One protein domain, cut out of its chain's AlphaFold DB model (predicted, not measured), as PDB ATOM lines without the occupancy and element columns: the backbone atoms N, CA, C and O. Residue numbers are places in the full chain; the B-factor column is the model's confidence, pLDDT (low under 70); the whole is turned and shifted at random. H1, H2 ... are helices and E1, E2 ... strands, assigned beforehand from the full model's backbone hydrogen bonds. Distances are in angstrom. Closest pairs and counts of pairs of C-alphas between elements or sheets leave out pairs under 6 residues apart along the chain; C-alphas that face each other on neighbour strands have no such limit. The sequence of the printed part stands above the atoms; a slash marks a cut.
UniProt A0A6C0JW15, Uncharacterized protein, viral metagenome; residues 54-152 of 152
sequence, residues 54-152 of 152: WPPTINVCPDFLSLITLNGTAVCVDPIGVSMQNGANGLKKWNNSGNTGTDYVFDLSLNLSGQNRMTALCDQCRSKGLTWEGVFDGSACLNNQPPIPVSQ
ATOM      1  N   TRP A  54     -42.902  19.528 221.661       47.53
ATOM      2  CA  TRP A  54     -42.567  19.106 220.312       47.53
ATOM      3  C   TRP A  54     -41.083  18.713 220.313       47.53
ATOM      4  O   TRP A  54     -40.271  19.494 220.821       47.53
ATOM      5  N   PRO A  55     -40.711  17.547 219.759       56.97
ATOM      6  CA  PRO A  55     -41.549  16.625 218.989       56.97
ATOM      7  C   PRO A  55     -42.479  15.762 219.865       56.97
ATOM      8  O   PRO A  55     -42.100  15.402 220.982       56.97
ATOM      9  N   PRO A  56     -43.687  15.417 219.371       59.84
ATOM     10  CA  PRO A  56     -44.591  14.490 220.038       59.84
ATOM     11  C   PRO A  56     -43.819  13.214 220.359       59.84
ATOM     12  O   PRO A  56     -42.995  12.779 219.562       59.84
ATOM     13  N   THR A  57     -44.059  12.679 221.555       63.22
ATOM     14  CA  THR A  57     -43.505  11.431 222.102       63.22
ATOM     15  C   THR A  57     -42.780  10.561 221.074       63.22
ATOM     16  O   THR A  57     -43.424  10.001 220.188       63.22
ATOM     17  N   ILE A  58     -41.459  10.434 221.227       68.00
ATOM     18  CA  ILE A  58     -40.612   9.583 220.384       68.00
ATOM     19  C   ILE A  58     -41.232   8.196 220.271       68.00
ATOM     20  O   ILE A  58     -41.593   7.584 221.283       68.00
ATOM     21  N   ASN A  59     -41.344   7.711 219.034       78.12
ATOM     22  CA  ASN A  59     -41.845   6.376 218.758       78.12
ATOM     23  C   ASN A  59     -41.028   5.340 219.533       78.12
ATOM     24  O   ASN A  59     -39.805   5.430 219.625       78.12
ATOM     25  N   VAL A  60     -41.716   4.340 220.089       84.62
ATOM     26  CA  VAL A  60     -41.074   3.271 220.867       84.62
ATOM     27  C   VAL A  60     -40.076   2.502 220.001       84.62
ATOM     28  O   VAL A  60     -39.023   2.134 220.499       84.62
ATOM     29  N   CYS A  61     -40.391   2.278 218.723       87.00
ATOM     30  CA  CYS A  61     -39.522   1.580 217.781       87.00
ATOM     31  C   CYS A  61     -38.792   2.542 216.831       87.00
ATOM     32  O   CYS A  61     -39.336   3.606 216.523       87.00
ATOM     33  N   PRO A  62     -37.619   2.130 216.309       86.94
ATOM     34  CA  PRO A  62     -36.981   2.757 215.153       86.94
ATOM     35  C   PRO A  62     -37.906   2.833 213.931       86.94
ATOM     36  O   PRO A  62     -38.893   2.097 213.831       86.94
ATOM     37  N   ASP A  63     -37.558   3.693 212.977       83.75
ATOM     38  CA  ASP A  63     -38.380   3.954 211.800       83.75
ATOM     39  C   ASP A  63     -38.629   2.662 211.006       83.75
ATOM     40  O   ASP A  63     -37.728   1.847 210.803       83.75
ATOM     41  N   PHE A  64     -39.873   2.481 210.548       83.19
ATOM     42  CA  PHE A  64     -40.356   1.304 209.808       83.19
ATOM     43  C   PHE A  64     -40.398  -0.023 210.590       83.19
ATOM     44  O   PHE A  64     -40.839  -1.031 210.032       83.19
ATOM     45  N   LEU A  65     -40.021  -0.044 211.875       87.88
ATOM     46  CA  LEU A  65     -40.175  -1.221 212.731       87.88
ATOM     47  C   LEU A  65     -41.510  -1.202 213.484       87.88
ATOM     48  O   LEU A  65     -42.060  -0.158 213.826       87.88
ATOM     49  N   SER A  66     -42.022  -2.395 213.772       87.12
ATOM     50  CA  SER A  66     -43.248  -2.614 214.541       87.12
ATOM     51  C   SER A  66     -42.936  -3.245 215.893       87.12
ATOM     52  O   SER A  66     -42.124  -4.168 215.975       87.12
ATOM     53  N   LEU A  67     -43.603  -2.768 216.944       87.06
ATOM     54  CA  LEU A  67     -43.491  -3.331 218.288       87.06
ATOM     55  C   LEU A  67     -44.294  -4.633 218.370       87.06
ATOM     56  O   LEU A  67     -45.492  -4.641 218.087       87.06
ATOM     57  N   ILE A  68     -43.648  -5.715 218.791       85.69
ATOM     58  CA  ILE A  68     -44.286  -7.000 219.077       85.69
ATOM     59  C   ILE A  68     -43.789  -7.551 220.412       85.69
ATOM     60  O   ILE A  68     -42.699  -7.220 220.871       85.69
ATOM     61  N   THR A  69     -44.557  -8.450 221.014       83.31
ATOM     62  CA  THR A  69     -44.131  -9.163 222.222       83.31
ATOM     63  C   THR A  69     -43.690 -10.572 221.839       83.31
ATOM     64  O   THR A  69     -44.509 -11.384 221.413       83.31
ATOM     65  N   LEU A  70     -42.399 -10.875 221.986       79.12
ATOM     66  CA  LEU A  70     -41.844 -12.220 221.807       79.12
ATOM     67  C   LEU A  70     -41.467 -12.781 223.177       79.12
ATOM     68  O   LEU A  70     -40.664 -12.184 223.885       79.12
ATOM     69  N   ASN A  71     -42.037 -13.928 223.558       76.75
ATOM     70  CA  ASN A  71     -41.742 -14.607 224.832       76.75
ATOM     71  C   ASN A  71     -41.882 -13.707 226.083       76.75
ATOM     72  O   ASN A  71     -41.129 -13.857 227.040       76.75
ATOM     73  N   GLY A  72     -42.830 -12.762 226.072       75.06
ATOM     74  CA  GLY A  72     -43.039 -11.803 227.168       75.06
ATOM     75  C   GLY A  72     -42.109 -10.581 227.144       75.06
ATOM     76  O   GLY A  72     -42.213  -9.719 228.012       75.06
ATOM     77  N   THR A  73     -41.226 -10.464 226.149       79.06
ATOM     78  CA  THR A  73     -40.350  -9.301 225.956       79.06
ATOM     79  C   THR A  73     -40.848  -8.451 224.792       79.06
ATOM     80  O   THR A  73     -41.062  -8.953 223.686       79.06
ATOM     81  N   ALA A  74     -41.038  -7.155 225.036       82.19
ATOM     82  CA  ALA A  74     -41.401  -6.194 224.004       82.19
ATOM     83  C   ALA A  74     -40.175  -5.874 223.137       82.19
ATOM     84  O   ALA A  74     -39.172  -5.351 223.624       82.19
ATOM     85  N   VAL A  75     -40.263  -6.204 221.854       86.38
ATOM     86  CA  VAL A  75     -39.181  -6.072 220.880       86.38
ATOM     87  C   VAL A  75     -39.680  -5.427 219.592       86.38
ATOM     88  O   VAL A  75     -40.867  -5.484 219.280       86.38
ATOM     89  N   CYS A  76     -38.783  -4.825 218.817       88.56
ATOM     90  CA  CYS A  76     -39.134  -4.224 217.533       88.56
ATOM     91  C   CYS A  76     -38.678  -5.135 216.390       88.56
ATOM     92  O   CYS A  76     -37.547  -5.619 216.385       88.56
ATOM     93  N   VAL A  77     -39.549  -5.372 215.414       89.19
ATOM     94  CA  VAL A  77     -39.264  -6.206 214.236       89.19
ATOM     95  C   VAL A  77     -39.558  -5.456 212.950       89.19
ATOM     96  O   VAL A  77     -40.362  -4.526 212.940       89.19
ATOM     97  N   ASP A  78     -38.932  -5.878 211.855       88.06
ATOM     98  CA  ASP A  78     -39.159  -5.313 210.525       88.06
ATOM     99  C   ASP A  78     -40.038  -6.258 209.678       88.06
ATOM    100  O   ASP A  78     -39.520  -7.193 209.058       88.06
ATOM    101  N   PRO A  79     -41.371  -6.067 209.640       83.44
ATOM    102  CA  PRO A  79     -42.264  -6.931 208.868       83.44
ATOM    103  C   PRO A  79     -42.189  -6.679 207.356       83.44
ATOM    104  O   PRO A  79     -42.611  -7.528 206.568       83.44
ATOM    105  N   ILE A  80     -41.681  -5.520 206.929       82.69
ATOM    106  CA  ILE A  80     -41.662  -5.112 205.518       82.69
ATOM    107  C   ILE A  80     -40.314  -5.478 204.874       82.69
ATOM    108  O   ILE A  80     -40.289  -5.902 203.717       82.69
ATOM    109  N   GLY A  81     -39.221  -5.424 205.638       79.44
ATOM    110  CA  GLY A  81     -37.849  -5.675 205.195       79.44
ATOM    111  C   GLY A  81     -37.130  -4.421 204.693       79.44
ATOM    112  O   GLY A  81     -36.244  -4.533 203.847       79.44
ATOM    113  N   VAL A  82     -37.522  -3.234 205.164       77.50
ATOM    114  CA  VAL A  82     -36.920  -1.951 204.748       77.50
ATOM    115  C   VAL A  82     -35.471  -1.842 205.227       77.50
ATOM    116  O   VAL A  82     -34.606  -1.344 204.510       77.50
ATOM    117  N   SER A  83     -35.170  -2.373 206.409       73.75
ATOM    118  CA  SER A  83     -33.840  -2.299 207.017       73.75
ATOM    119  C   SER A  83     -32.758  -3.056 206.236       73.75
ATOM    120  O   SER A  83     -31.602  -2.637 206.234       73.75
ATOM    121  N   MET A  84     -33.118  -4.115 205.499       66.75
ATOM    122  CA  MET A  84     -32.181  -4.858 204.640       66.75
ATOM    123  C   MET A  84     -31.676  -4.033 203.452       66.75
ATOM    124  O   MET A  84     -30.633  -4.356 202.890       66.75
ATOM    125  N   GLN A  85     -32.412  -2.994 203.043       62.19
ATOM    126  CA  GLN A  85     -32.043  -2.172 201.887       62.19
ATOM    127  C   GLN A  85     -30.992  -1.109 202.231       62.19
ATOM    128  O   GLN A  85     -30.264  -0.674 201.341       62.19
ATOM    129  N   ASN A  86     -30.873  -0.734 203.509       57.12
ATOM    130  CA  ASN A  86     -30.002   0.354 203.961       57.12
ATOM    131  C   ASN A  86     -28.657  -0.107 204.555       57.12
ATOM    132  O   ASN A  86     -27.808   0.734 204.841       57.12
ATOM    133  N   GLY A  87     -28.408  -1.414 204.718       56.50
ATOM    134  CA  GLY A  87     -27.121  -1.895 205.231       56.50
ATOM    135  C   GLY A  87     -26.889  -3.400 205.094       56.50
ATOM    136  O   GLY A  87     -27.814  -4.201 205.196       56.50
ATOM    137  N   ALA A  88     -25.620  -3.798 204.930       60.38
ATOM    138  CA  ALA A  88     -25.197  -5.203 204.828       60.38
ATOM    139  C   ALA A  88     -25.532  -6.052 206.077       60.38
ATOM    140  O   ALA A  88     -25.576  -7.276 205.988       60.38
ATOM    141  N   ASN A  89     -25.802  -5.397 207.214       71.31
ATOM    142  CA  ASN A  89     -26.158  -5.999 208.505       71.31
ATOM    143  C   ASN A  89     -27.564  -5.576 208.992       71.31
ATOM    144  O   ASN A  89     -27.830  -5.572 210.196       71.31
ATOM    145  N   GLY A  90     -28.449  -5.166 208.075       77.00
ATOM    146  CA  GLY A  90     -29.832  -4.804 208.397       77.00
ATOM    147  C   GLY A  90     -30.643  -5.963 208.981       77.00
ATOM    148  O   GLY A  90     -30.264  -7.132 208.858       77.00
ATOM    149  N   LEU A  91     -31.778  -5.653 209.619       83.06
ATOM    150  CA  LEU A  91     -32.655  -6.698 210.146       83.06
ATOM    151  C   LEU A  91     -33.251  -7.507 208.999       83.06
ATOM    152  O   LEU A  91     -33.770  -6.965 208.030       83.06
ATOM    153  N   LYS A  92     -33.233  -8.829 209.121       85.00
ATOM    154  CA  LYS A  92     -33.954  -9.701 208.202       85.00
ATOM    155  C   LYS A  92     -35.451  -9.468 208.349       85.00
ATOM    156  O   LYS A  92     -35.958  -9.351 209.464       85.00
ATOM    157  N   LYS A  93     -36.157  -9.481 207.214       85.75
ATOM    158  CA  LYS A  93     -37.619  -9.402 207.188       85.75
ATOM    159  C   LYS A  93     -38.217 -10.437 208.140       85.75
ATOM    160  O   LYS A  93     -38.012 -11.644 207.983       85.75
ATOM    161  N   TRP A  94     -38.974  -9.959 209.114       86.25
ATOM    162  CA  TRP A  94     -39.666 -10.801 210.069       86.25
ATOM    163  C   TRP A  94     -40.905 -11.405 209.407       86.25
ATOM    164  O   TRP A  94     -41.778 -10.686 208.924       86.25
ATOM    165  N   ASN A  95     -40.956 -12.736 209.331       82.69
ATOM    166  CA  ASN A  95     -42.040 -13.463 208.664       82.69
ATOM    167  C   ASN A  95     -42.860 -14.353 209.605       82.69
ATOM    168  O   ASN A  95     -43.980 -14.697 209.252       82.69
ATOM    169  N   ASN A  96     -42.326 -14.722 210.773       79.62
ATOM    170  CA  ASN A  96     -42.952 -15.642 211.715       79.62
ATOM    171  C   ASN A  96     -42.479 -15.369 213.148       79.62
ATOM    172  O   ASN A  96     -41.321 -15.021 213.377       79.62
ATOM    173  N   SER A  97     -43.346 -15.652 214.122       72.94
ATOM    174  CA  SER A  97     -43.068 -15.518 215.563       72.94
ATOM    175  C   SER A  97     -41.987 -16.458 216.104       72.94
ATOM    176  O   SER A  97     -41.465 -16.214 217.187       72.94
ATOM    177  N   GLY A  98     -41.600 -17.489 215.346       69.81
ATOM    178  CA  GLY A  98     -40.459 -18.354 215.669       69.81
ATOM    179  C   GLY A  98     -39.090 -17.712 215.412       69.81
ATOM    180  O   GLY A  98     -38.079 -18.225 215.886       69.81
ATOM    181  N   ASN A  99     -39.032 -16.586 214.694       75.88
ATOM    182  CA  ASN A  99     -37.777 -15.906 214.382       75.88
ATOM    183  C   ASN A  99     -37.401 -14.929 215.500       75.88
ATOM    184  O   ASN A  99     -37.579 -13.720 215.376       75.88
ATOM    185  N   THR A 100     -36.868 -15.471 216.593       74.38
ATOM    186  CA  THR A 100     -36.374 -14.711 217.756       74.38
ATOM    187  C   THR A 100     -34.885 -14.367 217.666       74.38
ATOM    188  O   THR A 100     -34.320 -13.793 218.593       74.38
ATOM    189  N   GLY A 101     -34.226 -14.733 216.563       75.94
ATOM    190  CA  GLY A 101     -32.805 -14.464 216.361       75.94
ATOM    191  C   GLY A 101     -32.491 -12.965 216.321       75.94
ATOM    192  O   GLY A 101     -33.296 -12.156 215.858       75.94
ATOM    193  N   THR A 102     -31.274 -12.607 216.728       76.56
ATOM    194  CA  THR A 102     -30.743 -11.228 216.739       76.56
ATOM    195  C   THR A 102     -30.774 -10.534 215.376       76.56
ATOM    196  O   THR A 102     -30.738  -9.304 215.307       76.56
ATOM    197  N   ASP A 103     -30.858 -11.317 214.301       80.44
ATOM    198  CA  ASP A 103     -30.975 -10.842 212.924       80.44
ATOM    199  C   ASP A 103     -32.368 -10.299 212.596       80.44
ATOM    200  O   ASP A 103     -32.490  -9.482 211.698       80.44
ATOM    201  N   TYR A 104     -33.424 -10.746 213.278       81.44
ATOM    202  CA  TYR A 104     -34.814 -10.364 212.980       81.44
ATOM    203  C   TYR A 104     -35.375  -9.353 213.980       81.44
ATOM    204  O   TYR A 104     -36.403  -8.728 213.726       81.44
ATOM    205  N   VAL A 105     -34.699  -9.212 215.122       85.81
ATOM    206  CA  VAL A 105     -35.207  -8.499 216.287       85.81
ATOM    207  C   VAL A 105     -34.282  -7.345 216.669       85.81
ATOM    208  O   VAL A 105     -33.053  -7.468 216.719       85.81
ATOM    209  N   PHE A 106     -34.886  -6.198 216.950       87.06
ATOM    210  CA  PHE A 106     -34.270  -5.054 217.600       87.06
ATOM    211  C   PHE A 106     -34.685  -5.046 219.071       87.06
ATOM    212  O   PHE A 106     -35.872  -4.971 219.399       87.06
ATOM    213  N   ASP A 107     -33.696  -5.168 219.949       82.12
ATOM    214  CA  ASP A 107     -33.911  -5.283 221.387       82.12
ATOM    215  C   ASP A 107     -33.932  -3.897 222.044       82.12
ATOM    216  O   ASP A 107     -32.936  -3.178 222.020       82.12
ATOM    217  N   LEU A 108     -35.068  -3.529 222.642       76.50
ATOM    218  CA  LEU A 108     -35.215  -2.279 223.401       76.50
ATOM    219  C   LEU A 108     -34.874  -2.437 224.881       76.50
ATOM    220  O   LEU A 108     -34.748  -1.442 225.598       76.50
ATOM    221  N   SER A 109     -34.775  -3.680 225.349       65.31
ATOM    222  CA  SER A 109     -34.627  -4.057 226.752       65.31
ATOM    223  C   SER A 109     -33.166  -4.209 227.165       65.31
ATOM    224  O   SER A 109     -32.819  -5.015 228.026       65.31
ATOM    225  N   LEU A 110     -32.288  -3.374 226.603       65.69
ATOM    226  CA  LEU A 110     -30.966  -3.186 227.179       65.69
ATOM    227  C   LEU A 110     -31.196  -2.781 228.641       65.69
ATOM    228  O   LEU A 110     -31.819  -1.745 228.879       65.69
ATOM    229  N   ASN A 111     -30.754  -3.606 229.602       67.25
ATOM    230  CA  ASN A 111     -30.831  -3.387 231.061       67.25
ATOM    231  C   ASN A 111     -29.964  -2.187 231.506       67.25
ATOM    232  O   ASN A 111     -29.187  -2.244 232.455       67.25
ATOM    233  N   LEU A 112     -30.051  -1.101 230.755       74.38
ATOM    234  CA  LEU A 112     -29.291   0.120 230.822       74.38
ATOM    235  C   LEU A 112     -30.300   1.254 230.982       74.38
ATOM    236  O   LEU A 112     -31.404   1.230 230.432       74.38
ATOM    237  N   SER A 113     -29.904   2.282 231.714       76.19
ATOM    238  CA  SER A 113     -30.693   3.490 231.911       76.19
ATOM    239  C   SER A 113     -29.878   4.721 231.521       76.19
ATOM    240  O   SER A 113     -28.649   4.675 231.400       76.19
ATOM    241  N   GLY A 114     -30.575   5.829 231.278       79.69
ATOM    242  CA  GLY A 114     -29.936   7.108 230.988       79.69
ATOM    243  C   GLY A 114     -29.122   7.113 229.687       79.69
ATOM    244  O   GLY A 114     -29.515   6.529 228.676       79.69
ATOM    245  N   GLN A 115     -27.963   7.774 229.730       82.12
ATOM    246  CA  GLN A 115     -27.092   7.977 228.568       82.12
ATOM    247  C   GLN A 115     -26.519   6.670 228.005       82.12
ATOM    248  O   GLN A 115     -26.393   6.527 226.796       82.12
ATOM    249  N   ASN A 116     -26.223   5.686 228.859       83.50
ATOM    250  CA  ASN A 116     -25.639   4.413 228.422       83.50
ATOM    251  C   ASN A 116     -26.602   3.623 227.532       83.50
ATOM    252  O   ASN A 116     -26.188   3.026 226.541       83.50
ATOM    253  N   ARG A 117     -27.898   3.663 227.863       84.25
ATOM    254  CA  ARG A 117     -28.951   3.084 227.026       84.25
ATOM    255  C   ARG A 117     -29.030   3.796 225.684       84.25
ATOM    256  O   ARG A 117     -29.095   3.138 224.658       84.25
ATOM    257  N   MET A 118     -29.026   5.125 225.698       85.75
ATOM    258  CA  MET A 118     -29.104   5.931 224.481       85.75
ATOM    259  C   MET A 118     -27.926   5.640 223.540       85.75
ATOM    260  O   MET A 118     -28.145   5.389 222.359       85.75
ATOM    261  N   THR A 119     -26.697   5.587 224.062       86.69
ATOM    262  CA  THR A 119     -25.510   5.240 223.268       86.69
ATOM    263  C   THR A 119     -25.630   3.838 222.677       86.69
ATOM    264  O   THR A 119     -25.443   3.666 221.478       86.69
ATOM    265  N   ALA A 120     -26.030   2.849 223.480       87.75
ATOM    266  CA  ALA A 120     -26.157   1.476 223.011       87.75
ATOM    267  C   ALA A 120     -27.274   1.299 221.961       87.75
ATOM    268  O   ALA A 120     -27.082   0.582 220.980       87.75
ATOM    269  N   LEU A 121     -28.410   1.991 222.114       88.62
ATOM    270  CA  LEU A 121     -29.479   2.015 221.108       88.62
ATOM    271  C   LEU A 121     -29.021   2.708 219.820       88.62
ATOM    272  O   LEU A 121     -29.291   2.204 218.731       88.62
ATOM    273  N   CYS A 122     -28.286   3.817 219.925       89.38
ATOM    274  CA  CYS A 122     -27.723   4.492 218.758       89.38
ATOM    275  C   CYS A 122     -26.723   3.600 218.006       89.38
ATOM    276  O   CYS A 122     -26.791   3.487 216.782       89.38
ATOM    277  N   ASP A 123     -25.830   2.913 218.721       89.06
ATOM    278  CA  ASP A 123     -24.870   1.983 218.121       89.06
ATOM    279  C   ASP A 123     -25.574   0.791 217.452       89.06
ATOM    280  O   ASP A 123     -25.165   0.322 216.383       89.06
ATOM    281  N   GLN A 124     -26.689   0.332 218.025       87.50
ATOM    282  CA  GLN A 124     -27.528  -0.697 217.418       87.50
ATOM    283  C   GLN A 124     -28.220  -0.193 216.142       87.50
ATOM    284  O   GLN A 124     -28.222  -0.899 215.136       87.50
ATOM    285  N   CYS A 125     -28.748   1.034 216.135       88.12
ATOM    286  CA  CYS A 125     -29.302   1.654 214.929       88.12
ATOM    287  C   CYS A 125     -28.234   1.814 213.838       88.12
ATOM    288  O   CYS A 125     -28.465   1.422 212.695       88.12
ATOM    289  N   ARG A 126     -27.039   2.298 214.199       87.38
ATOM    290  CA  ARG A 126     -25.913   2.473 213.272       87.38
ATOM    291  C   ARG A 126     -25.457   1.146 212.668       87.38
ATOM    292  O   ARG A 126     -25.253   1.065 211.463       87.38
ATOM    293  N   SER A 127     -25.303   0.108 213.489       86.25
ATOM    294  CA  SER A 127     -24.864  -1.214 213.015       86.25
ATOM    295  C   SER A 127     -25.903  -1.901 212.127       86.25
ATOM    296  O   SER A 127     -25.519  -2.609 211.196       86.25
ATOM    297  N   LYS A 128     -27.196  -1.656 212.371       83.56
ATOM    298  CA  LYS A 128     -28.317  -2.231 211.611       83.56
ATOM    299  C   LYS A 128     -28.829  -1.337 210.472       83.56
ATOM    300  O   LYS A 128     -29.792  -1.711 209.812       83.56
ATOM    301  N   GLY A 129     -28.211  -0.178 210.228       85.31
ATOM    302  CA  GLY A 129     -28.613   0.748 209.159       85.31
ATOM    303  C   GLY A 129     -30.031   1.312 209.323       85.31
ATOM    304  O   GLY A 129     -30.721   1.545 208.333       85.31
ATOM    305  N   LEU A 130     -30.481   1.482 210.567       87.31
ATOM    306  CA  LEU A 130     -31.803   2.009 210.908       87.31
ATOM    307  C   LEU A 130     -31.713   3.494 211.242       87.31
ATOM    308  O   LEU A 130     -30.701   3.939 211.774       87.31
ATOM    309  N   THR A 131     -32.795   4.228 211.012       89.25
ATOM    310  CA  THR A 131     -33.001   5.574 211.556       89.25
ATOM    311  C   THR A 131     -34.034   5.518 212.675       89.25
ATOM    312  O   THR A 131     -34.854   4.600 212.744       89.25
ATOM    313  N   TRP A 132     -33.946   6.458 213.607       88.25
ATOM    314  CA  TRP A 132     -34.893   6.588 214.700       88.25
ATOM    315  C   TRP A 132     -35.012   8.052 215.101       88.25
ATOM    316  O   TRP A 132     -34.069   8.642 215.643       88.25
ATOM    317  N   GLU A 133     -36.187   8.628 214.860       85.00
ATOM    318  CA  GLU A 133     -36.491  10.003 215.244       85.00
ATOM    319  C   GLU A 133     -36.147  10.274 216.721       85.00
ATOM    320  O   GLU A 133     -36.646   9.627 217.641       85.00
ATOM    321  N   GLY A 134     -35.254  11.239 216.953       81.12
ATOM    322  CA  GLY A 134     -34.825  11.636 218.293       81.12
ATOM    323  C   GLY A 134     -33.715  10.786 218.922       81.12
ATOM    324  O   GLY A 134     -33.170  11.225 219.932       81.12
ATOM    325  N   VAL A 135     -33.318   9.655 218.328       86.75
ATOM    326  CA  VAL A 135     -32.211   8.808 218.827       86.75
ATOM    327  C   VAL A 135     -31.051   8.739 217.835       86.75
ATOM    328  O   VAL A 135     -29.898   8.888 218.234       86.75
ATOM    329  N   PHE A 136     -31.325   8.543 216.545       87.88
ATOM    330  CA  PHE A 136     -30.300   8.459 215.506       87.88
ATOM    331  C   PHE A 136     -30.859   8.871 214.139       87.88
ATOM    332  O   PHE A 136     -31.785   8.248 213.627       87.88
ATOM    333  N   ASP A 137     -30.277   9.896 213.520       87.12
ATOM    334  CA  ASP A 137     -30.762  10.467 212.249       87.12
ATOM    335  C   ASP A 137     -30.118   9.855 210.989       87.12
ATOM    336  O   ASP A 137     -30.326  10.341 209.879       87.12
ATOM    337  N   GLY A 138     -29.315   8.797 211.147       84.25
ATOM    338  CA  GLY A 138     -28.518   8.203 210.069       84.25
ATOM    339  C   GLY A 138     -27.071   8.706 210.014       84.25
ATOM    340  O   GLY A 138     -26.234   8.081 209.366       84.25
ATOM    341  N   SER A 139     -26.744   9.781 210.736       84.56
ATOM    342  CA  SER A 139     -25.399  10.363 210.800       84.56
ATOM    343  C   SER A 139     -24.883  10.509 212.237       84.56
ATOM    344  O   SER A 139     -23.760  10.090 212.545       84.56
ATOM    345  N   ALA A 140     -25.715  11.014 213.146       88.06
ATOM    346  CA  ALA A 140     -25.364  11.356 214.516       88.06
ATOM    347  C   ALA A 140     -26.371  10.788 215.525       88.06
ATOM    348  O   ALA A 140     -27.561  10.636 215.243       88.06
ATOM    349  N   CYS A 141     -25.873  10.477 216.725       87.50
ATOM    350  CA  CYS A 141     -26.723  10.132 217.860       87.50
ATOM    351  C   CYS A 141     -27.341  11.406 218.436       87.50
ATOM    352  O   CYS A 141     -26.640  12.392 218.677       87.50
ATOM    353  N   LEU A 142     -28.639  11.364 218.690       86.62
ATOM    354  CA  LEU A 142     -29.411  12.438 219.294       86.62
ATOM    355  C   LEU A 142     -29.642  12.125 220.779       86.62
ATOM    356  O   LEU A 142     -29.739  10.967 221.177       86.62
ATOM    357  N   ASN A 143     -29.729  13.165 221.611       81.38
ATOM    358  CA  ASN A 143     -29.767  13.033 223.073       81.38
ATOM    359  C   ASN A 143     -31.168  12.781 223.663       81.38
ATOM    360  O   ASN A 143     -31.381  13.037 224.850       81.38
ATOM    361  N   ASN A 144     -32.133  12.300 222.874       80.19
ATOM    362  CA  ASN A 144     -33.460  12.018 223.411       80.19
ATOM    363  C   ASN A 144     -33.614  10.544 223.789       80.19
ATOM    364  O   ASN A 144     -33.072   9.642 223.154       80.19
ATOM    365  N   GLN A 145     -34.376  10.305 224.853       76.19
ATOM    366  CA  GLN A 145     -34.589   8.966 225.383       76.19
ATOM    367  C   GLN A 145     -35.944   8.430 224.924       76.19
ATOM    368  O   GLN A 145     -36.975   9.017 225.264       76.19
ATOM    369  N   PRO A 146     -35.964   7.309 224.189       78.12
ATOM    370  CA  PRO A 146     -37.209   6.673 223.821       78.12
ATOM    371  C   PRO A 146     -37.850   6.026 225.056       78.12
ATOM    372  O   PRO A 146     -37.132   5.497 225.920       78.12
ATOM    373  N   PRO A 147     -39.189   6.034 225.148       76.19
ATOM    374  CA  PRO A 147     -39.904   5.415 226.255       76.19
ATOM    375  C   PRO A 147     -39.555   3.925 226.377       76.19
ATOM    376  O   PRO A 147     -39.339   3.222 225.390       76.19
ATOM    377  N   ILE A 148     -39.477   3.437 227.615       75.31
ATOM    378  CA  ILE A 148     -39.274   2.012 227.887       75.31
ATOM    379  C   ILE A 148     -40.611   1.308 227.646       75.31
ATOM    380  O   ILE A 148     -41.582   1.663 228.320       75.31
ATOM    381  N   PRO A 149     -40.703   0.343 226.715       69.06
ATOM    382  CA  PRO A 149     -41.920  -0.436 226.584       69.06
ATOM    383  C   PRO A 149     -42.152  -1.200 227.889       69.06
ATOM    384  O   PRO A 149     -41.284  -1.939 228.353       69.06
ATOM    385  N   VAL A 150     -43.314  -0.991 228.502       63.31
ATOM    386  CA  VAL A 150     -43.754  -1.808 229.630       63.31
ATOM    387  C   VAL A 150     -44.098  -3.196 229.091       63.31
ATOM    388  O   VAL A 150     -44.910  -3.322 228.175       63.31
ATOM    389  N   SER A 151     -43.445  -4.236 229.608       54.25
ATOM    390  CA  SER A 151     -43.853  -5.618 229.347       54.25
ATOM    391  C   SER A 151     -45.267  -5.798 229.901       54.25
ATOM    392  O   SER A 151     -45.460  -5.629 231.108       54.25
ATOM    393  N   GLN A 152     -46.243  -6.066 229.030       41.97
ATOM    394  CA  GLN A 152     -47.567  -6.528 229.452       41.97
ATOM    395  C   GLN A 152     -47.535  -8.019 229.762       41.97
ATOM    396  O   GLN A 152     -46.875  -8.755 228.991       41.97
TER     397      GLN A 152
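Overview. This is residues 54 to 152 of the 152 residues of an uncharacterized protein of viral metagenome (UniProt A0A6C0JW15). Little regular structure: a small antiparallel sheet, order E1, E2, E3, and one longer helix, H2, which only grazes it, stand among long stretches with no named element, residues 54 to 65, 87 to 104 and 129 to 152, the last of which folds back from H2. The 99 printed residues run E1, E2, H1, E3, H2; 32 are in these elements, class mixed. The whole is compact, radius of gyration of the C-alphas 12.6 A, spanning 34 by 32 by 23 A.

Arrangement. E1, residues 66 to 70, and E2, residues 73 to 77, form a hairpin; N 68 and O 75, 2.8 A apart, are within hydrogen-bond range. H1, residues 83 to 86, is apart from E1. E3, residues 105 to 107, is antiparallel to E2, with N 106 and O 76 within range at 2.8 A. H2, residues 114 to 128, has every O i to N i+4 pair within range; H1 is too short for one. H1 and H2 are close but not clearly touching: their closest C-alphas, Ser 83 and Lys 128, are 7.2 A apart.

Along the chain. E1 begins at C-alpha 66 (-43.248, -2.614, 214.541). H2, 21.6 A long, ends at C-alpha 128 (-28.317, -2.231, 211.611).

Size, cuts and confidence. The printed part has no cut. The link H1 to E3 is long, 18 residues. Confidence is under 70 in 18 residues, among them 54 to 58.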